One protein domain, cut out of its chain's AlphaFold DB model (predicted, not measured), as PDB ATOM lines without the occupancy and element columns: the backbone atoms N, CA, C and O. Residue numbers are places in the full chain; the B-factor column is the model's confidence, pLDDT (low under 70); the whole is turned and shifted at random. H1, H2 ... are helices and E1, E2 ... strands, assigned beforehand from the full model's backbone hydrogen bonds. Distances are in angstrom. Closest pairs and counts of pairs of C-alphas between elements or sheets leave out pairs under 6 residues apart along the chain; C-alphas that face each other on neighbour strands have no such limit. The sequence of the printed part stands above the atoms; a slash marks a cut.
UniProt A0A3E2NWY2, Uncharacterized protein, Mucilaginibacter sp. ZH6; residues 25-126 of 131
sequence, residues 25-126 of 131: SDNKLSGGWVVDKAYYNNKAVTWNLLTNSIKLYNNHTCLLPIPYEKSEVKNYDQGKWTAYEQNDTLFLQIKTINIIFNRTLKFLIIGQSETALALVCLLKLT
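What this domain is: This is residues 25 to 126 of the 131 residues of an uncharacterized protein of Mucilaginibacter sp. ZH6 (UniProt A0A3E2NWY2). The model is a small closed barrel of seven strands, E1 to E7 following one another round the ring in chain order, with the short helix H1 outside it. E7 closes the ring beside E1, while its seam with E6 is loosely formed. The printed part has 102 residues, with one named helix followed by seven named strands; it is mostly strand, and the sheet is mixed. The whole is compact and rounded, with a radius of gyration of the C-alphas of 13.1 A and spans of 36 by 32 by 29 A.

Where its parts are: H1 is residues 25 to 29, beginning at C-alpha 25 (79.901, 72.687, 61.970). E1, residues 31 to 40, is 24.4 A long and bends by 67 degrees at residue 36. E2 is residues 53 to 56 and E3 residues 61 to 63. E4, residues 78 to 86, measures 25.6 A; E5 is residues 89 to 95, E6 residues 103 to 109. E7, residues 119 to 125, ends at C-alpha 125 (71.922, 74.343, 42.548).

How they stand to each other: E1 to E7 form a meander, each strand the antiparallel neighbour of the one before. N 33 and O 54 of E1 and E2 are 2.8 A apart, N 55 and O 63 of E2 and E3 2.8 A, N 62 and O 79 of E3 and E4 2.8 A, N 82 and O 93 of E4 and E5 2.9 A, and N 92 and O 105 of E5 and E6 2.8 A. E6 and E7 have no N and O within hydrogen-bond range; C-alphas 108 and 122 face each other at 5.5 A. E7 and E1 are parallel, with N 123 and O 37 at 2.8 A. H1 is on the barrel, outside it, at a height over the sheet of 7.4 A; its O i to N i+4 pair is within hydrogen-bond range.

The domain as a whole: C-alphas 72 and 87, the two farthest apart, are 39.5 A apart. The printed part has no cut. The links E1 to E2 and E3 to E4 are long. Residues 25, 40, 41, 43 and 108 to 126 have pLDDT under 70; the mean of E7 is 35.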
ATOM      1  N   SER A  25      80.039  72.890  63.410       63.50
ATOM      2  CA  SER A  25      79.901  72.687  61.970       63.50
ATOM      3  C   SER A  25      81.231  72.780  61.227       63.50
ATOM      4  O   SER A  25      81.469  71.990  60.318       63.50
ATOM      5  N   ASP A  26      82.123  73.691  61.620       70.25
ATOM      6  CA  ASP A  26      83.329  73.992  60.842       70.25
ATOM      7  C   ASP A  26      84.304  72.815  60.883       70.25
ATOM      8  O   ASP A  26      84.825  72.392  59.855       70.25
ATOM      9  N   ASN A  27      84.455  72.196  62.056       70.38
ATOM     10  CA  ASN A  27      85.287  71.006  62.226       70.38
ATOM     11  C   ASN A  27      84.740  69.781  61.475       70.38
ATOM     12  O   ASN A  27      85.517  68.910  61.097       70.38
ATOM     13  N   LYS A  28      83.420  69.698  61.257       75.75
ATOM     14  CA  LYS A  28      82.793  68.606  60.491       75.75
ATOM     15  C   LYS A  28      82.938  68.792  58.981       75.75
ATOM     16  O   LYS A  28      82.894  67.809  58.246       75.75
ATOM     17  N   LEU A  29      83.058  70.038  58.523       79.75
ATOM     18  CA  LEU A  29      83.103  70.379  57.101       79.75
ATOM     19  C   LEU A  29      84.515  70.567  56.568       79.75
ATOM     20  O   LEU A  29      84.752  70.353  55.382       79.75
ATOM     21  N   SER A  30      85.468  70.939  57.408       85.06
ATOM     22  CA  SER A  30      86.858  71.018  56.984       85.06
ATOM     23  C   SER A  30      87.397  69.652  56.566       85.06
ATOM     24  O   SER A  30      87.192  68.644  57.236       85.06
ATOM     25  N   GLY A  31      88.108  69.616  55.443       85.56
ATOM     26  CA  GLY A  31      88.611  68.382  54.853       85.56
ATOM     27  C   GLY A  31      88.613  68.399  53.330       85.56
ATOM     28  O   GLY A  31      88.336  69.417  52.694       85.56
ATOM     29  N   GLY A  32      88.980  67.258  52.751       82.50
ATOM     30  CA  GLY A  32      88.863  66.997  51.320       82.50
ATOM     31  C   GLY A  32      87.511  66.368  50.994       82.50
ATOM     32  O   GLY A  32      87.068  65.443  51.667       82.50
ATOM     33  N   TRP A  33      86.878  66.867  49.942       80.50
ATOM     34  CA  TRP A  33      85.565  66.453  49.465       80.50
ATOM     35  C   TRP A  33      85.661  66.118  47.991       80.50
ATOM     36  O   TRP A  33      86.314  66.842  47.242       80.50
ATOM     37  N   VAL A  34      84.983  65.058  47.565       79.12
ATOM     38  CA  VAL A  34      84.901  64.691  46.151       79.12
ATOM     39  C   VAL A  34      83.498  65.009  45.653       79.12
ATOM     40  O   VAL A  34      82.492  64.594  46.234       79.12
ATOM     41  N   VAL A  35      83.425  65.777  44.571       76.38
ATOM     42  CA  VAL A  35      82.169  66.080  43.893       76.38
ATOM     43  C   VAL A  35      81.841  64.913  42.968       76.38
ATOM     44  O   VAL A  35      82.524  64.703  41.967       76.38
ATOM     45  N   ASP A  36      80.799  64.159  43.316       73.75
ATOM     46  CA  ASP A  36      80.314  63.031  42.511       73.75
ATOM     47  C   ASP A  36      79.344  63.515  41.435       73.75
ATOM     48  O   ASP A  36      79.506  63.237  40.247       73.75
ATOM     49  N   LYS A  37      78.349  64.313  41.836       72.19
ATOM     50  CA  LYS A  37      77.351  64.861  40.913       72.19
ATOM     51  C   LYS A  37      77.065  66.309  41.223       72.19
ATOM     52  O   LYS A  37      76.967  66.698  42.385       72.19
ATOM     53  N   ALA A  38      76.827  67.083  40.176       74.44
ATOM     54  CA  ALA A  38      76.331  68.438  40.294       74.44
ATOM     55  C   ALA A  38      75.123  68.667  39.399       74.44
ATOM     56  O   ALA A  38      75.032  68.131  38.298       74.44
ATOM     57  N   TYR A  39      74.193  69.482  39.882       72.62
ATOM     58  CA  TYR A  39      72.929  69.763  39.224       72.62
ATOM     59  C   TYR A  39      72.683  71.259  39.181       72.62
ATOM     60  O   TYR A  39      72.768  71.912  40.215       72.62
ATOM     61  N   TYR A  40      72.289  71.778  38.021       66.06
ATOM     62  CA  TYR A  40      71.819  73.144  37.820       66.06
ATOM     63  C   TYR A  40      70.406  73.135  37.248       66.06
ATOM     64  O   TYR A  40      70.155  72.508  36.222       66.06
ATOM     65  N   ASN A  41      69.466  73.800  37.929       67.00
ATOM     66  CA  ASN A  41      68.044  73.794  37.560       67.00
ATOM     67  C   ASN A  41      67.506  72.363  37.343       67.00
ATOM     68  O   ASN A  41      66.854  72.073  36.343       67.00
ATOM     69  N   ASN A  42      67.825  71.458  38.278       74.44
ATOM     70  CA  ASN A  42      67.503  70.023  38.239       74.44
ATOM     71  C   ASN A  42      68.093  69.232  37.053       74.44
ATOM     72  O   ASN A  42      67.736  68.072  36.868       74.44
ATOM     73  N   LYS A  43      69.016  69.806  36.275       66.56
ATOM     74  CA  LYS A  43      69.750  69.097  35.219       66.56
ATOM     75  C   LYS A  43      71.158  68.780  35.689       66.56
ATOM     76  O   LYS A  43      71.811  69.656  36.249       66.56
ATOM     77  N   ALA A  44      71.613  67.548  35.468       77.00
ATOM     78  CA  ALA A  44      73.000  67.185  35.732       77.00
ATOM     79  C   ALA A  44      73.924  68.075  34.895       77.00
ATOM     80  O   ALA A  44      73.659  68.308  33.715       77.00
ATOM     81  N   VAL A  45      74.979  68.590  35.515       72.31
ATOM     82  CA  VAL A  45      75.977  69.396  34.825       72.31
ATOM     83  C   VAL A  45      77.194  68.533  34.556       72.31
ATOM     84  O   VAL A  45      77.783  67.970  35.475       72.31
ATOM     85  N   THR A  46      77.565  68.429  33.288       73.00
ATOM     86  CA  THR A  46      78.836  67.847  32.865       73.00
ATOM     87  C   THR A  46      79.881  68.950  32.835       73.00
ATOM     88  O   THR A  46      79.699  69.955  32.143       73.00
ATOM     89  N   TRP A  47      80.973  68.775  33.571       70.19
ATOM     90  CA  TRP A  47      82.088  69.715  33.581       70.19
ATOM     91  C   TRP A  47      83.373  69.015  33.169       70.19
ATOM     92  O   TRP A  47      83.635  67.897  33.604       70.19
ATOM     93  N   ASN A  48      84.193  69.701  32.376       71.75
ATOM     94  CA  ASN A  48      85.555  69.271  32.090       71.75
ATOM     95  C   ASN A  48      86.507  69.898  33.123       71.75
ATOM     96  O   ASN A  48      87.047  70.989  32.917       71.75
ATOM     97  N   LEU A  49      86.624  69.253  34.285       72.81
ATOM     98  CA  LEU A  49      87.448  69.719  35.402       72.81
ATOM     99  C   LEU A  49      88.752  68.928  35.466       72.81
ATOM    100  O   LEU A  49      88.752  67.715  35.276       72.81
ATOM    101  N   LEU A  50      89.842  69.613  35.801       75.00
ATOM    102  CA  LEU A  50      91.153  69.001  36.012       75.00
ATOM    103  C   LEU A  50      91.188  68.159  37.298       75.00
ATOM    104  O   LEU A  50      91.917  67.177  37.399       75.00
ATOM    105  N   THR A  51      90.373  68.544  38.282       74.62
ATOM    106  CA  THR A  51      90.136  67.816  39.532       74.62
ATOM    107  C   THR A  51      88.655  67.910  39.887       74.62
ATOM    108  O   THR A  51      88.005  68.897  39.564       74.62
ATOM    109  N   ASN A  52      88.093  66.917  40.575       78.69
ATOM    110  CA  ASN A  52      86.723  66.971  41.104       78.69
ATOM    111  C   ASN A  52      86.692  67.164  42.628       78.69
ATOM    112  O   ASN A  52      85.665  66.930  43.266       78.69
ATOM    113  N   SER A  53      87.809  67.580  43.226       81.19
ATOM    114  CA  SER A  53      87.934  67.738  44.671       81.19
ATOM    115  C   SER A  53      87.719  69.182  45.118       81.19
ATOM    116  O   SER A  53      88.331  70.095  44.564       81.19
ATOM    117  N   ILE A  54      86.935  69.380  46.174       87.75
ATOM    118  CA  ILE A  54      86.873  70.624  46.947       87.75
ATOM    119  C   ILE A  54      87.612  70.385  48.263       87.75
ATOM    120  O   ILE A  54      87.380  69.382  48.929       87.75
ATOM    121  N   LYS A  55      88.484  71.300  48.678       89.56
ATOM    122  CA  LYS A  55      89.140  71.241  49.989       89.56
ATOM    123  C   LYS A  55      88.717  72.433  50.825       89.56
ATOM    124  O   LYS A  55      88.924  73.564  50.404       89.56
ATOM    125  N   LEU A  56      88.143  72.188  51.995       90.12
ATOM    126  CA  LEU A  56      87.719  73.216  52.942       90.12
ATOM    127  C   LEU A  56      88.709  73.253  54.107       90.12
ATOM    128  O   LEU A  56      88.981  72.224  54.723       90.12
ATOM    129  N   TYR A  57      89.283  74.417  54.395       91.19
ATOM    130  CA  TYR A  57      90.207  74.596  55.515       91.19
ATOM    131  C   TYR A  57      89.526  75.286  56.696       91.19
ATOM    132  O   TYR A  57      88.697  76.174  56.503       91.19
ATOM    133  N   ASN A  58      89.993  74.975  57.910       89.31
ATOM    134  CA  ASN A  58      89.519  75.575  59.167       89.31
ATOM    135  C   ASN A  58      89.626  77.112  59.210       89.31
ATOM    136  O   ASN A  58      88.921  77.770  59.968       89.31
ATOM    137  N   ASN A  59      90.497  77.714  58.399       92.06
ATOM    138  CA  ASN A  59      90.646  79.170  58.301       92.06
ATOM    139  C   ASN A  59      89.653  79.823  57.313       92.06
ATOM    140  O   ASN A  59      89.899  80.943  56.864       92.06
ATOM    141  N   HIS A  60      88.567  79.133  56.943       93.31
ATOM    142  CA  HIS A  60      87.535  79.610  56.012       93.31
ATOM    143  C   HIS A  60      88.045  79.892  54.592       93.31
ATOM    144  O   HIS A  60      87.413  80.618  53.822       93.31
ATOM    145  N   THR A  61      89.187  79.310  54.223       96.06
ATOM    146  CA  THR A  61      89.662  79.258  52.835       96.06
ATOM    147  C   THR A  61      89.335  77.907  52.214       96.06
ATOM    148  O   THR A  61      89.117  76.923  52.924       96.06
ATOM    149  N   CYS A  62      89.261  77.850  50.889       93.50
ATOM    150  CA  CYS A  62      89.019  76.612  50.162       93.50
ATOM    151  C   CYS A  62      89.861  76.511  48.889       93.50
ATOM    152  O   CYS A  62      90.226  77.536  48.309       93.50
ATOM    153  N   LEU A  63      90.125  75.268  48.474       92.75
ATOM    154  CA  LEU A  63      90.528  74.926  47.112       92.75
ATOM    155  C   LEU A  63      89.342  74.320  46.365       92.75
ATOM    156  O   LEU A  63      88.612  73.490  46.906       92.75
ATOM    157  N   LEU A  64      89.167  74.742  45.126       90.56
ATOM    158  CA  LEU A  64      88.052  74.435  44.253       90.56
ATOM    159  C   LEU A  64      88.566  73.728  42.997       90.56
ATOM    160  O   LEU A  64      89.691  73.981  42.563       90.56
ATOM    161  N   PRO A  65      87.722  72.904  42.363       85.06
ATOM    162  CA  PRO A  65      87.980  72.384  41.035       85.06
ATOM    163  C   PRO A  65      88.319  73.474  40.019       85.06
ATOM    164  O   PRO A  65      87.613  74.484  39.911       85.06
ATOM    165  N   ILE A  66      89.357  73.230  39.220       80.50
ATOM    166  CA  ILE A  66      89.741  74.115  38.119       80.50
ATOM    167  C   ILE A  66      89.213  73.529  36.806       80.50
ATOM    168  O   ILE A  66      89.524  72.377  36.491       80.50
ATOM    169  N   PRO A  67      88.433  74.285  36.016       75.50
ATOM    170  CA  PRO A  67      88.158  73.924  34.629       75.50
ATOM    171  C   PRO A  67      89.464  73.856  33.834       75.50
ATOM    172  O   PRO A  67      90.298  74.748  33.983       75.50
ATOM    173  N   TYR A  68      89.626  72.860  32.957       74.19
ATOM    174  CA  TYR A  68      90.843  72.713  32.134       74.19
ATOM    175  C   TYR A  68      91.246  74.019  31.428       74.19
ATOM    176  O   TYR A  68      92.406  74.406  31.443       74.19
ATOM    177  N   GLU A  69      90.273  74.755  30.893       75.38
ATOM    178  CA  GLU A  69      90.474  76.016  30.161       75.38
ATOM    179  C   GLU A  69      90.995  77.184  31.019       75.38
ATOM    180  O   GLU A  69      91.322  78.249  30.496       75.38
ATOM    181  N   LYS A  70      91.007  77.037  32.348       77.31
ATOM    182  CA  LYS A  70      91.372  78.093  33.305       77.31
ATOM    183  C   LYS A  70      92.533  77.691  34.218       77.31
ATOM    184  O   LYS A  70      92.800  78.411  35.176       77.31
ATOM    185  N   SER A  71      93.239  76.595  33.917       74.94
ATOM    186  CA  SER A  71      94.354  76.080  34.732       74.94
ATOM    187  C   SER A  71      95.502  77.072  34.927       74.94
ATOM    188  O   SER A  71      96.201  77.006  35.932       74.94
ATOM    189  N   GLU A  72      95.689  78.007  33.996       79.25
ATOM    190  CA  GLU A  72      96.758  79.015  34.052       79.25
ATOM    191  C   GLU A  72      96.383  80.259  34.877       79.25
ATOM    192  O   GLU A  72      97.239  81.088  35.193       79.25
ATOM    193  N   VAL A  73      95.107  80.422  35.246       78.81
ATOM    194  CA  VAL A  73      94.648  81.602  35.983       78.81
ATOM    195  C   VAL A  73      94.982  81.442  37.466       78.81
ATOM    196  O   VAL A  73      94.393  80.630  38.180       78.81
ATOM    197  N   LYS A  74      95.917  82.265  37.951       79.19
ATOM    198  CA  LYS A  74      96.348  82.259  39.354       79.19
ATOM    199  C   LYS A  74      95.157  82.459  40.303       79.19
ATOM    200  O   LYS A  74      94.364  83.382  40.123       79.19
ATOM    201  N   ASN A  75      95.084  81.631  41.346       80.44
ATOM    202  CA  ASN A  75      94.050  81.648  42.389       80.44
ATOM    203  C   ASN A  75      92.618  81.352  41.895       80.44
ATOM    204  O   ASN A  75      91.662  81.602  42.629       80.44
ATOM    205  N   TYR A  76      92.435  80.838  40.673       80.62
ATOM    206  CA  TYR A  76      91.111  80.435  40.172       80.62
ATOM    207  C   TYR A  76      90.549  79.201  40.899       80.62
ATOM    208  O   TYR A  76      89.344  78.944  40.888       80.62
ATOM    209  N   ASP A  77      91.436  78.467  41.562       85.56
ATOM    210  CA  ASP A  77      91.164  77.385  42.496       85.56
ATOM    211  C   ASP A  77      90.886  77.866  43.918       85.56
ATOM    212  O   ASP A  77      90.433  77.077  44.730       85.56
ATOM    213  N   GLN A  78      91.139  79.124  44.270       93.75
ATOM    214  CA  GLN A  78      91.045  79.575  45.656       93.75
ATOM    215  C   GLN A  78      89.755  80.345  45.929       93.75
ATOM    216  O   GLN A  78      89.240  81.095  45.095       93.75
ATOM    217  N   GLY A  79      89.236  80.203  47.143       94.81
ATOM    218  CA  GLY A  79      88.081  80.963  47.603       94.81
ATOM    219  C   GLY A  79      87.998  81.057  49.118       94.81
ATOM    220  O   GLY A  79      88.778  80.443  49.847       94.81
ATOM    221  N   LYS A  80      87.010  81.810  49.596       96.69
ATOM    222  CA  LYS A  80      86.557  81.765  50.986       96.69
ATOM    223  C   LYS A  80      85.242  81.017  51.071       96.69
ATOM    224  O   LYS A  80      84.431  81.129  50.154       96.69
ATOM    225  N   TRP A  81      85.016  80.308  52.165       94.69
ATOM    226  CA  TRP A  81      83.761  79.608  52.392       94.69
ATOM    227  C   TRP A  81      83.164  79.950  53.752       94.69
ATOM    228  O   TRP A  81      83.879  80.287  54.692       94.69
ATOM    229  N   THR A  82      81.843  79.868  53.832       93.06
ATOM    230  CA  THR A  82      81.074  79.880  55.077       93.06
ATOM    231  C   THR A  82      79.971  78.842  54.963       93.06
ATOM    232  O   THR A  82      79.411  78.638  53.882       93.06
ATOM    233  N   ALA A  83      79.661  78.168  56.063       90.12
ATOM    234  CA  ALA A  83      78.571  77.210  56.116       90.12
ATOM    235  C   ALA A  83      77.501  77.673  57.101       90.12
ATOM    236  O   ALA A  83      77.805  78.309  58.108       90.12
ATOM    237  N   TYR A  84      76.247  77.375  56.791       87.56
ATOM    238  CA  TYR A  84      75.126  77.632  57.684       87.56
ATOM    239  C   TYR A  84      74.009  76.625  57.434       87.56
ATOM    240  O   TYR A  84      73.838  76.120  56.323       87.56
ATOM    241  N   GLU A  85      73.241  76.339  58.476       85.19
ATOM    242  CA  GLU A  85      72.083  75.455  58.402       85.19
ATOM    243  C   GLU A  85      70.798  76.283  58.343       85.19
ATOM    244  O   GLU A  85      70.638  77.272  59.057       85.19
ATOM    245  N   GLN A  86      69.876  75.887  57.468       84.88
ATOM    246  CA  GLN A  86      68.541  76.470  57.379       84.88
ATOM    247  C   GLN A  86      67.542  75.361  57.040       84.88
ATOM    248  O   GLN A  86      67.674  74.715  56.002       84.88
ATOM    249  N   ASN A  87      66.530  75.158  57.892       87.81
ATOM    250  CA  ASN A  87      65.501  74.118  57.732       87.81
ATOM    251  C   ASN A  87      66.109  72.721  57.480       87.81
ATOM    252  O   ASN A  87      65.856  72.112  56.435       87.81
ATOM    253  N   ASP A  88      66.997  72.277  58.377       83.19
ATOM    254  CA  ASP A  88      67.707  70.983  58.312       83.19
ATOM    255  C   ASP A  88      68.506  70.753  57.019       83.19
ATOM    256  O   ASP A  88      68.862  69.633  56.651       83.19
ATOM    257  N   THR A  89      68.784  71.830  56.285       80.25
ATOM    258  CA  THR A  89      69.600  71.805  55.082       80.25
ATOM    259  C   THR A  89      70.879  72.582  55.332       80.25
ATOM    260  O   THR A  89      70.841  73.762  55.682       80.25
ATOM    261  N   LEU A  90      72.012  71.931  55.084       83.38
ATOM    262  CA  LEU A  90      73.312  72.577  55.095       83.38
ATOM    263  C   LEU A  90      73.540  73.350  53.791       83.38
ATOM    264  O   LEU A  90      73.401  72.814  52.685       83.38
ATOM    265  N   PHE A  91      73.937  74.607  53.929       86.19
ATOM    266  CA  PHE A  91      74.332  75.472  52.830       86.19
ATOM    267  C   PHE A  91      75.804  75.844  52.960       86.19
ATOM    268  O   PHE A  91      76.274  76.196  54.039       86.19
ATOM    269  N   LEU A  92      76.517  75.797  51.837       89.69
ATOM    270  CA  LEU A  92      77.902  76.226  51.711       89.69
ATOM    271  C   LEU A  92      77.951  77.438  50.782       89.69
ATOM    272  O   LEU A  92      77.700  77.322  49.583       89.69
ATOM    273  N   GLN A  93      78.257  78.612  51.322       93.00
ATOM    274  CA  GLN A  93      78.518  79.804  50.529       93.00
ATOM    275  C   GLN A  93      80.003  79.875  50.198       93.00
ATOM    276  O   GLN A  93      80.840  79.856  51.094       93.00
ATOM    277  N   ILE A  94      80.327  80.000  48.915       92.75
ATOM    278  CA  ILE A  94      81.698  80.137  48.428       92.75
ATOM    279  C   ILE A  94      81.841  81.494  47.741       92.75
ATOM    280  O   ILE A  94      81.016  81.878  46.912       92.75
ATOM    281  N   LYS A  95      82.906  82.220  48.086       94.88
ATOM    282  CA  LYS A  95      83.303  83.497  47.484       94.88
ATOM    283  C   LYS A  95      84.645  83.331  46.785       94.88
ATOM    284  O   LYS A  95      85.653  83.058  47.432       94.88
ATOM    285  N   THR A  96      84.662  83.500  45.469       92.12
ATOM    286  CA  THR A  96      85.847  83.302  44.618       92.12
ATOM    287  C   THR A  96      85.701  84.092  43.314       92.12
ATOM    288  O   THR A  96      84.610  84.552  42.978       92.12
ATOM    289  N   ILE A  97      86.791  84.233  42.560       89.00
ATOM    290  CA  ILE A  97      86.770  84.745  41.183       89.00
ATOM    291  C   ILE A  97      86.193  83.722  40.188       89.00
ATOM    292  O   ILE A  97      85.755  84.091  39.099       89.00
ATOM    293  N   ASN A  98      86.158  82.435  40.553       84.56
ATOM    294  CA  ASN A  98      85.578  81.383  39.730       84.56
ATOM    295  C   ASN A  98      84.041  81.436  39.783       84.56
ATOM    296  O   ASN A  98      83.403  80.975  40.730       84.56
ATOM    297  N   ILE A  99      83.430  81.996  38.737       82.94
ATOM    298  CA  ILE A  99      81.981  82.253  38.651       82.94
ATOM    299  C   ILE A  99      81.105  80.999  38.801       82.94
ATOM    300  O   ILE A  99      79.933  81.104  39.174       82.94
ATOM    301  N   ILE A 100      81.652  79.812  38.524       79.44
ATOM    302  CA  ILE A 100      80.934  78.543  38.681       79.44
ATOM    303  C   ILE A 100      80.680  78.289  40.168       79.44
ATOM    304  O   ILE A 100      79.567  77.932  40.549       79.44
ATOM    305  N   PHE A 101      81.676  78.561  41.013       85.31
ATOM    306  CA  PHE A 101      81.621  78.296  42.447       85.31
ATOM    307  C   PHE A 101      81.291  79.527  43.299       85.31
ATOM    308  O   PHE A 101      80.913  79.345  44.446       85.31
ATOM    309  N   ASN A 102      81.353  80.757  42.777       88.25
ATOM    310  CA  ASN A 102      81.019  81.981  43.524       88.25
ATOM    311  C   ASN A 102      79.504  82.124  43.801       88.25
ATOM    312  O   ASN A 102      78.809  82.878  43.118       88.25
ATOM    313  N   ARG A 103      78.970  81.338  44.743       87.44
ATOM    314  CA  ARG A 103      77.535  81.229  45.060       87.44
ATOM    315  C   ARG A 103      77.286  80.433  46.344       87.44
ATOM    316  O   ARG A 103      78.198  79.854  46.927       87.44
ATOM    317  N   THR A 104      76.019  80.367  46.748       89.56
ATOM    318  CA  THR A 104      75.542  79.442  47.783       89.56
ATOM    319  C   THR A 104      75.128  78.112  47.160       89.56
ATOM    320  O   THR A 104      74.333  78.068  46.221       89.56
ATOM    321  N   LEU A 105      75.660  77.024  47.707       85.88
ATOM    322  CA  LEU A 105      75.421  75.646  47.300       85.88
ATOM    323  C   LEU A 105      74.634  74.927  48.393       85.88
ATOM    324  O   LEU A 105      74.965  75.050  49.570       85.88
ATOM    325  N   LYS A 106      73.626  74.138  48.015       83.94
ATOM    326  CA  LYS A 106      73.057  73.153  48.936       83.94
ATOM    327  C   LYS A 106      74.035  71.985  49.041       83.94
ATOM    328  O   LYS A 106      74.363  71.376  48.021       83.94
ATOM    329  N   PHE A 107      74.481  71.696  50.256       72.44
ATOM    330  CA  PHE A 107      75.446  70.645  50.549       72.44
ATOM    331  C   PHE A 107      74.694  69.406  51.046       72.44
ATOM    332  O   PHE A 107      73.988  69.468  52.053       72.44
ATOM    333  N   LEU A 108      74.794  68.294  50.315       67.88
ATOM    334  CA  LEU A 108      74.216  67.012  50.716       67.88
ATOM    335  C   LEU A 108      75.341  66.009  50.966       67.88
ATOM    336  O   LEU A 108      76.064  65.637  50.043       67.88
ATOM    337  N   ILE A 109      75.449  65.574  52.218       66.12
ATOM    338  CA  ILE A 109      76.374  64.532  52.657       66.12
ATOM    339  C   ILE A 109      75.722  63.172  52.378       66.12
ATOM    340  O   ILE A 109      74.687  62.869  52.963       66.12
ATOM    341  N   ILE A 110      76.298  62.370  51.474       60.91
ATOM    342  CA  ILE A 110      75.719  61.070  51.069       60.91
ATOM    343  C   ILE A 110      76.331  59.889  51.851       60.91
ATOM    344  O   ILE A 110      75.753  58.808  51.891       60.91
ATOM    345  N   GLY A 111      77.469  60.080  52.522       51.41
ATOM    346  CA  GLY A 111      78.082  59.057  53.371       51.41
ATOM    347  C   GLY A 111      79.481  59.446  53.840       51.41
ATOM    348  O   GLY A 111      80.133  60.280  53.212       51.41
ATOM    349  N   GLN A 112      79.931  58.841  54.942       48.19
ATOM    350  CA  GLN A 112      81.321  58.867  55.406       48.19
ATOM    351  C   GLN A 112      81.948  57.511  55.063       48.19
ATOM    352  O   GLN A 112      81.417  56.482  55.468       48.19
ATOM    353  N   SER A 113      83.034  57.489  54.287       43.31
ATOM    354  CA  SER A 113      83.807  56.258  54.074       43.31
ATOM    355  C   SER A 113      84.865  56.130  55.171       43.31
ATOM    356  O   SER A 113      85.670  57.043  55.352       43.31
ATOM    357  N   GLU A 114      84.883  55.008  55.895       38.97
ATOM    358  CA  GLU A 114      85.844  54.745  56.980       38.97
ATOM    359  C   GLU A 114      87.283  54.503  56.479       38.97
ATOM    360  O   GLU A 114      88.230  54.598  57.256       38.97
ATOM    361  N   THR A 115      87.485  54.222  55.185       35.50
ATOM    362  CA  THR A 115      88.792  53.803  54.637       35.50
ATOM    363  C   THR A 115      89.604  54.914  53.970       35.50
ATOM    364  O   THR A 115      90.791  54.734  53.710       35.50
ATOM    365  N   ALA A 116      89.014  56.084  53.741       29.58
ATOM    366  CA  ALA A 116      89.704  57.314  53.364       29.58
ATOM    367  C   ALA A 116      88.710  58.471  53.503       29.58
ATOM    368  O   ALA A 116      87.559  58.330  53.099       29.58
ATOM    369  N   LEU A 117      89.165  59.611  54.033       31.27
ATOM    370  CA  LEU A 117      88.467  60.905  54.079       31.27
ATOM    371  C   LEU A 117      88.009  61.359  52.675       31.27
ATOM    372  O   LEU A 117      88.614  62.226  52.051       31.27
ATOM    373  N   ALA A 118      86.949  60.752  52.160       28.67
ATOM    374  CA  ALA A 118      86.321  61.091  50.899       28.67
ATOM    375  C   ALA A 118      84.810  60.983  51.094       28.67
ATOM    376  O   ALA A 118      84.196  59.931  50.917       28.67
ATOM    377  N   LEU A 119      84.217  62.096  51.514       34.62
ATOM    378  CA  LEU A 119      82.776  62.272  51.472       34.62
ATOM    379  C   LEU A 119      82.337  62.558  50.031       34.62
ATOM    380  O   LEU A 119      82.878  63.440  49.359       34.62
ATOM    381  N   VAL A 120      81.333  61.804  49.590       32.66
ATOM    382  CA  VAL A 120      80.689  61.899  48.275       32.66
ATOM    383  C   VAL A 120      79.609  62.985  48.350       32.66
ATOM    384  O   VAL A 120      78.678  62.879  49.152       32.66
ATOM    385  N   CYS A 121      79.740  64.051  47.554       39.28
ATOM    386  CA  CYS A 121      78.788  65.169  47.526       39.28
ATOM    387  C   CYS A 121      77.839  65.127  46.318       39.28
ATOM    388  O   CYS A 121      78.285  65.028  45.171       39.28
ATOM    389  N   LEU A 122      76.538  65.324  46.580       32.91
ATOM    390  CA  LEU A 122      75.525  65.705  45.584       32.91
ATOM    391  C   LEU A 122      75.350  67.228  45.644       32.91
ATOM    392  O   LEU A 122      74.823  67.770  46.615       32.91
ATOM    393  N   LEU A 123      75.766  67.933  44.599       37.84
ATOM    394  CA  LEU A 123      75.633  69.383  44.470       37.84
ATOM    395  C   LEU A 123      74.269  69.711  43.839       37.84
ATOM    396  O   LEU A 123      74.080  69.466  42.652       37.84
ATOM    397  N   LYS A 124      73.305  70.284  44.573       33.88
ATOM    398  CA  LYS A 124      72.030  70.760  43.984       33.88
ATOM    399  C   LYS A 124      71.975  72.292  43.965       33.88
ATOM    400  O   LYS A 124      71.902  72.922  45.016       33.88
ATOM    401  N   LEU A 125      71.998  72.892  42.771       33.62
ATOM    402  CA  LEU A 125      71.922  74.343  42.548       33.62
ATOM    403  C   LEU A 125      70.487  74.788  42.219       33.62
ATOM    404  O   LEU A 125      69.831  74.203  41.353       33.62
ATOM    405  N   THR A 126      70.050  75.894  42.827       25.69
ATOM    406  CA  THR A 126      68.773  76.570  42.524       25.69
ATOM    407  C   THR A 126      69.040  78.050  42.222       25.69
ATOM    408  O   THR A 126      69.711  78.708  43.013       25.69
TER     409      THR A 126